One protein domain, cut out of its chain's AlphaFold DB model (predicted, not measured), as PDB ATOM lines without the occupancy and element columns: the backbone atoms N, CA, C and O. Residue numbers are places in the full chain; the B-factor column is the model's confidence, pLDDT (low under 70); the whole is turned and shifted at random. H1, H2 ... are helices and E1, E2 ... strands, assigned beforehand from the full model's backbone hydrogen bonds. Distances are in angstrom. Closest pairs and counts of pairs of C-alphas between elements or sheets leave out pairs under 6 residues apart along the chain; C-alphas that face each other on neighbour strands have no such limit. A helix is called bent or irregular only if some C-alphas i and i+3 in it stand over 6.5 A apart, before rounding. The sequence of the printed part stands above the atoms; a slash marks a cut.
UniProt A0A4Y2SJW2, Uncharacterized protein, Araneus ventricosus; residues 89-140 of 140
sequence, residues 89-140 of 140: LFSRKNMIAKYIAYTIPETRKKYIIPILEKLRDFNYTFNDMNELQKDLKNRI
ATOM      1  N   LEU A  89     150.576 115.534 176.041       37.12
ATOM      2  CA  LEU A  89     150.205 114.650 174.926       37.12
ATOM      3  C   LEU A  89     149.719 115.337 173.636       37.12
ATOM      4  O   LEU A  89     148.747 114.914 173.007       37.12
ATOM      5  N   PHE A  90     150.511 116.269 173.097       39.56
ATOM      6  CA  PHE A  90     150.580 116.368 171.635       39.56
ATOM      7  C   PHE A  90     151.180 115.058 171.110       39.56
ATOM      8  O   PHE A  90     152.395 114.890 171.042       39.56
ATOM      9  N   SER A  91     150.332 114.077 170.797       56.12
ATOM     10  CA  SER A  91     150.790 112.843 170.163       56.12
ATOM     11  C   SER A  91     151.564 113.215 168.898       56.12
ATOM     12  O   SER A  91     151.023 113.911 168.039       56.12
ATOM     13  N   ARG A  92     152.822 112.765 168.763       57.50
ATOM     14  CA  ARG A  92     153.691 113.059 167.600       57.50
ATOM     15  C   ARG A  92     153.000 112.771 166.258       57.50
ATOM     16  O   ARG A  92     153.235 113.464 165.273       57.50
ATOM     17  N   LYS A  93     152.073 111.806 166.238       59.78
ATOM     18  CA  LYS A  93     151.224 111.475 165.078       59.78
ATOM     19  C   LYS A  93     150.375 112.663 164.601       59.78
ATOM     20  O   LYS A  93     150.157 112.823 163.405       59.78
ATOM     21  N   ASN A  94     149.937 113.517 165.523       67.75
ATOM     22  CA  ASN A  94     149.113 114.691 165.244       67.75
ATOM     23  C   ASN A  94     149.944 115.863 164.670       67.75
ATOM     24  O   ASN A  94     149.425 116.671 163.904       67.75
ATOM     25  N   MET A  95     151.255 115.923 164.953       76.88
ATOM     26  CA  MET A  95     152.154 116.903 164.319       76.88
ATOM     27  C   MET A  95     152.365 116.622 162.829       76.88
ATOM     28  O   MET A  95     152.341 117.556 162.034       76.88
ATOM     29  N   ILE A  96     152.524 115.352 162.437       78.75
ATOM     30  CA  ILE A  96     152.702 114.957 161.025       78.75
ATOM     31  C   ILE A  96     151.482 115.362 160.198       78.75
ATOM     32  O   ILE A  96     151.632 115.984 159.149       78.75
ATOM     33  N   ALA A  97     150.275 115.111 160.710       78.56
ATOM     34  CA  ALA A  97     149.038 115.530 160.056       78.56
ATOM     35  C   ALA A  97     148.951 117.050 159.873       78.56
ATOM     36  O   ALA A  97     148.655 117.511 158.772       78.56
ATOM     37  N   LYS A  98     149.268 117.833 160.914       82.94
ATOM     38  CA  LYS A  98     149.264 119.302 160.831       82.94
ATOM     39  C   LYS A  98     150.301 119.839 159.845       82.94
ATOM     40  O   LYS A  98     149.973 120.707 159.043       82.94
ATOM     41  N   TYR A  99     151.523 119.310 159.870       83.25
ATOM     42  CA  TYR A  99     152.586 119.733 158.958       83.25
ATOM     43  C   TYR A  99     152.216 119.464 157.495       83.25
ATOM     44  O   TYR A  99     152.355 120.335 156.638       83.25
ATOM     45  N   ILE A 100     151.679 118.279 157.207       82.44
ATOM     46  CA  ILE A 100     151.251 117.903 155.854       82.44
ATOM     47  C   ILE A 100     150.060 118.749 155.404       82.44
ATOM     48  O   ILE A 100     150.041 119.226 154.274       82.44
ATOM     49  N   ALA A 101     149.089 118.989 156.284       81.06
ATOM     50  CA  ALA A 101     147.942 119.835 155.968       81.06
ATOM     51  C   ALA A 101     148.340 121.293 155.684       81.06
ATOM     52  O   ALA A 101     147.721 121.926 154.839       81.06
ATOM     53  N   TYR A 102     149.375 121.809 156.356       82.88
ATOM     54  CA  TYR A 102     149.888 123.165 156.135       82.88
ATOM     55  C   TYR A 102     150.745 123.285 154.867       82.88
ATOM     56  O   TYR A 102     150.712 124.303 154.182       82.88
ATOM     57  N   THR A 103     151.527 122.252 154.546       81.81
ATOM     58  CA  THR A 103     152.436 122.264 153.387       81.81
ATOM     59  C   THR A 103     151.744 121.932 152.068       81.81
ATOM     60  O   THR A 103     152.213 122.346 151.008       81.81
ATOM     61  N   ILE A 104     150.634 121.189 152.102       81.12
ATOM     62  CA  ILE A 104     149.906 120.797 150.896       81.12
ATOM     63  C   ILE A 104     148.935 121.906 150.472       81.12
ATOM     64  O   ILE A 104     148.058 122.283 151.247       81.12
ATOM     65  N   PRO A 105     149.005 122.374 149.210       82.19
ATOM     66  CA  PRO A 105     148.033 123.320 148.679       82.19
ATOM     67  C   PRO A 105     146.602 122.776 148.743       82.19
ATOM     68  O   PRO A 105     146.363 121.598 148.477       82.19
ATOM     69  N   GLU A 106     145.638 123.666 148.973       78.12
ATOM     70  CA  GLU A 106     144.197 123.372 149.048       78.12
ATOM     71  C   GLU A 106     143.685 122.477 147.899       78.12
ATOM     72  O   GLU A 106     142.954 121.509 148.115       78.12
ATOM     73  N   THR A 107     144.165 122.713 146.674       85.62
ATOM     74  CA  THR A 107     143.815 121.942 145.461       85.62
ATOM     75  C   THR A 107     144.285 120.481 145.478       85.62
ATOM     76  O   THR A 107     143.901 119.683 144.622       85.62
ATOM     77  N   ARG A 108     145.136 120.112 146.438       80.19
ATOM     78  CA  ARG A 108     145.779 118.801 146.581       80.19
ATOM     79  C   ARG A 108     145.462 118.126 147.918       80.19
ATOM     80  O   ARG A 108     146.037 117.078 148.207       80.19
ATOM     81  N   LYS A 109     144.486 118.637 148.679       83.56
ATOM     82  CA  LYS A 109     144.034 118.057 149.959       83.56
ATOM     83  C   LYS A 109     143.680 116.573 149.894       83.56
ATOM     84  O   LYS A 109     143.921 115.851 150.858       83.56
ATOM     85  N   LYS A 110     143.201 116.087 148.742       87.19
ATOM     86  CA  LYS A 110     142.904 114.660 148.514       87.19
ATOM     87  C   LYS A 110     144.090 113.716 148.764       87.19
ATOM     88  O   LYS A 110     143.879 112.529 148.968       87.19
ATOM     89  N   TYR A 111     145.325 114.225 148.757       82.94
ATOM     90  CA  TYR A 111     146.530 113.429 148.998       82.94
ATOM     91  C   TYR A 111     146.978 113.396 150.467       82.94
ATOM     92  O   TYR A 111     147.862 112.610 150.790       82.94
ATOM     93  N   ILE A 112     146.373 114.182 151.370       81.88
ATOM     94  CA  ILE A 112     146.778 114.242 152.788       81.88
ATOM     95  C   ILE A 112     146.674 112.862 153.453       81.88
ATOM     96  O   ILE A 112     147.635 112.410 154.072       81.88
ATOM     97  N   ILE A 113     145.536 112.176 153.293       82.88
ATOM     98  CA  ILE A 113     145.310 110.849 153.886       82.88
ATOM     99  C   ILE A 113     146.280 109.798 153.307       82.88
ATOM    100  O   ILE A 113     147.005 109.198 154.103       82.88
ATOM    101  N   PRO A 114     146.427 109.648 151.969       85.12
ATOM    102  CA  PRO A 114     147.417 108.734 151.387       85.12
ATOM    103  C   PRO A 114     148.862 108.965 151.852       85.12
ATOM    104  O   PRO A 114     149.635 108.019 152.000       85.12
ATOM    105  N   ILE A 115     149.258 110.224 152.064       84.31
ATOM    106  CA  ILE A 115     150.609 110.553 152.537       84.31
ATOM    107  C   ILE A 115     150.766 110.139 154.002       84.31
ATOM    108  O   ILE A 115     151.784 109.552 154.360       84.31
ATOM    109  N   LEU A 116     149.760 110.390 154.842       83.19
ATOM    110  CA  LEU A 116     149.782 109.978 156.246       83.19
ATOM    111  C   LEU A 116     149.839 108.461 156.423       83.19
ATOM    112  O   LEU A 116     150.557 107.983 157.301       83.19
ATOM    113  N   GLU A 117     149.112 107.716 155.594       83.62
ATOM    114  CA  GLU A 117     149.148 106.252 155.575       83.62
ATOM    115  C   GLU A 117     150.540 105.748 155.205       83.62
ATOM    116  O   GLU A 117     151.155 105.038 155.998       83.62
ATOM    117  N   LYS A 118     151.120 106.231 154.097       86.88
ATOM    118  CA  LYS A 118     152.489 105.850 153.719       86.88
ATOM    119  C   LYS A 118     153.511 106.181 154.803       86.88
ATOM    120  O   LYS A 118     154.374 105.364 155.106       86.88
ATOM    121  N   LEU A 119     153.450 107.371 155.395       83.75
ATOM    122  CA  LEU A 119     154.400 107.755 156.442       83.75
ATOM    123  C   LEU A 119     154.276 106.877 157.689       83.75
ATOM    124  O   LEU A 119     155.292 106.579 158.316       83.75
ATOM    125  N   ARG A 120     153.060 106.430 158.018       80.62
ATOM    126  CA  ARG A 120     152.827 105.444 159.075       80.62
ATOM    127  C   ARG A 120     153.449 104.096 158.714       80.62
ATOM    128  O   ARG A 120     154.187 103.565 159.535       80.62
ATOM    129  N   ASP A 121     153.210 103.591 157.506       82.81
ATOM    130  CA  ASP A 121     153.729 102.294 157.044       82.81
ATOM    131  C   ASP A 121     155.264 102.254 157.034       82.81
ATOM    132  O   ASP A 121     155.882 101.236 157.346       82.81
ATOM    133  N   PHE A 122     155.900 103.383 156.716       81.94
ATOM    134  CA  PHE A 122     157.356 103.520 156.714       81.94
ATOM    135  C   PHE A 122     157.956 103.945 158.068       81.94
ATOM    136  O   PHE A 122     159.164 104.178 158.126       81.94
ATOM    137  N   ASN A 123     157.157 104.015 159.143       82.62
ATOM    138  CA  ASN A 123     157.565 104.420 160.496       82.62
ATOM    139  C   ASN A 123     158.257 105.793 160.561       82.62
ATOM    140  O   ASN A 123     159.258 105.972 161.256       82.62
ATOM    141  N   TYR A 124     157.742 106.790 159.842       81.31
ATOM    142  CA  TYR A 124     158.233 108.161 159.968       81.31
ATOM    143  C   TYR A 124     157.694 108.843 161.231       81.31
ATOM    144  O   TYR A 124     156.511 108.763 161.563       81.31
ATOM    145  N   THR A 125     158.576 109.567 161.916       78.75
ATOM    146  CA  THR A 125     158.298 110.321 163.143       78.75
ATOM    147  C   THR A 125     159.023 111.665 163.122       78.75
ATOM    148  O   THR A 125     160.042 111.801 162.455       78.75
ATOM    149  N   PHE A 126     158.524 112.665 163.848       73.62
ATOM    150  CA  PHE A 126     159.283 113.897 164.073       73.62
ATOM    151  C   PHE A 126     160.330 113.703 165.174       73.62
ATOM    152  O   PHE A 126     160.009 113.147 166.229       73.62
ATOM    153  N   ASN A 127     161.554 114.175 164.925       76.12
ATOM    154  CA  ASN A 127     162.594 114.301 165.944       76.12
ATOM    155  C   ASN A 127     162.342 115.526 166.843       76.12
ATOM    156  O   ASN A 127     161.414 116.305 166.613       76.12
ATOM    157  N   ASP A 128     163.186 115.718 167.854       73.00
ATOM    158  CA  ASP A 128     163.056 116.840 168.794       73.00
ATOM    159  C   ASP A 128     163.354 118.212 168.148       73.00
ATOM    160  O   ASP A 128     163.066 119.249 168.738       73.00
ATOM    161  N   MET A 129     163.882 118.226 166.918       78.44
ATOM    162  CA  MET A 129     164.105 119.421 166.092       78.44
ATOM    163  C   MET A 129     162.968 119.678 165.084       78.44
ATOM    164  O   MET A 129     163.113 120.514 164.195       78.44
ATOM    165  N   ASN A 130     161.831 118.979 165.200       71.94
ATOM    166  CA  ASN A 130     160.693 119.048 164.272       71.94
ATOM    167  C   ASN A 130     161.029 118.658 162.819       71.94
ATOM    168  O   ASN A 130     160.347 119.073 161.882       71.94
ATOM    169  N   GLU A 131     162.027 117.805 162.614       78.50
ATOM    170  CA  GLU A 131     162.351 117.227 161.311       78.50
ATOM    171  C   GLU A 131     161.774 115.816 161.187       78.50
ATOM    172  O   GLU A 131     161.804 115.021 162.130       78.50
ATOM    173  N   LEU A 132     161.234 115.495 160.010       80.69
ATOM    174  CA  LEU A 132     160.661 114.182 159.743       80.69
ATOM    175  C   LEU A 132     161.789 113.162 159.530       80.69
ATOM    176  O   LEU A 132     162.498 113.203 158.527       80.69
ATOM    177  N   GLN A 133     161.937 112.224 160.459       80.56
ATOM    178  CA  GLN A 133     162.939 111.166 160.429       80.56
ATOM    179  C   GLN A 133     162.279 109.789 160.361       80.56
ATOM    180  O   GLN A 133     161.183 109.571 160.876       80.56
ATOM    181  N   LYS A 134     162.950 108.839 159.711       82.19
ATOM    182  CA  LYS A 134     162.506 107.446 159.664       82.19
ATOM    183  C   LYS A 134     162.988 106.727 160.919       82.19
ATOM    184  O   LYS A 134     164.195 106.665 161.144       82.19
ATOM    185  N   ASP A 135     162.073 106.172 161.708       73.50
ATOM    186  CA  ASP A 135     162.443 105.370 162.871       73.50
ATOM    187  C   ASP A 135     163.037 104.037 162.382       73.50
ATOM    188  O   ASP A 135     162.370 103.203 161.765       73.50
ATOM    189  N   LEU A 136     164.340 103.863 162.597       64.75
ATOM    190  CA  LEU A 136     165.124 102.698 162.169       64.75
ATOM    191  C   LEU A 136     164.999 101.507 163.136       64.75
ATOM    192  O   LEU A 136     165.756 100.548 163.021       64.75
ATOM    193  N   LYS A 137     164.036 101.531 164.066       58.88
ATOM    194  CA  LYS A 137     163.860 100.500 165.102       58.88
ATOM    195  C   LYS A 137     163.459  99.101 164.619       58.88
ATOM    196  O   LYS A 137     163.466  98.184 165.428       58.88
ATOM    197  N   ASN A 138     163.203  98.897 163.325       49.88
ATOM    198  CA  ASN A 138     162.877  97.578 162.763       49.88
ATOM    199  C   ASN A 138     164.003  97.000 161.885       49.88
ATOM    200  O   ASN A 138     163.748  96.536 160.774       49.88
ATOM    201  N   ARG A 139     165.251  97.022 162.361       42.12
ATOM    202  CA  ARG A 139     166.277  96.084 161.881       42.12
ATOM    203  C   ARG A 139     166.548  95.057 162.978       42.12
ATOM    204  O   ARG A 139     167.402  95.283 163.829       42.12
ATOM    205  N   ILE A 140     165.755  93.984 162.963       39.34
ATOM    206  CA  ILE A 140     166.187  92.659 163.427       39.34
ATOM    207  C   ILE A 140     166.784  91.968 162.205       39.34
ATOM    208  O   ILE A 140     166.158  92.099 161.125       39.34
TER     209      ILE A 140
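This is residues 89 to 140 of the 140 residues of an uncharacterized protein of Araneus ventricosus (UniProt A0A4Y2SJW2). A small hairpin of two strands, E1 and E2, lies at the open end of a hairpin of two helices, H1 and H2, side by side; residues 135 to 140 trail away beyond the strands. The printed part has 52 residues, in the order H1, H2, E1, E2, mostly helix, with an antiparallel sheet. It is elongated, 40 by 22 by 17 A, and only just compact, close to loose, with a radius of gyration of the C-alphas of 11.9 A.

E1, residues 124 to 126, and E2, residues 132 to 134, form an antiparallel hairpin at 138 degrees; N 125 and O 133 are 2.8 A apart, within hydrogen-bond range. The closest C-alphas of E1 and H1, residues 92 to 103, are those of Phe 126 and Arg 92, 6.7 A. H1 with residues 96 to 101 touches H2, residues 106 to 121, closest at the C-alphas of Ala 101 and Ile 112, 6.5 A, a helical hairpin with a shallow tilt of 29 degrees, opposite ways. H2 and E2 are apart. O i to N i+4 pairs are within range in 7 of 8 for H1 and 7 of 12 for H2.

H1 is 17.0 A long from C-alpha 92 at (153.691, 113.059, 167.600). H2, 24.5 A, has a kink of 37 degrees near residue 113 and is irregular, with C-alphas 107 and 110 7.9 A apart. E1 is 7.1 A long; E2, 7.0 A, ends at C-alpha 134 (162.506, 107.446, 159.664).

The C-alphas farthest apart, of Thr 107 and Ile 140, are 41.0 A apart. The printed part has no cut, and its three links are tight. Residues 89 to 94 and 136 to 140 have pLDDT under 70.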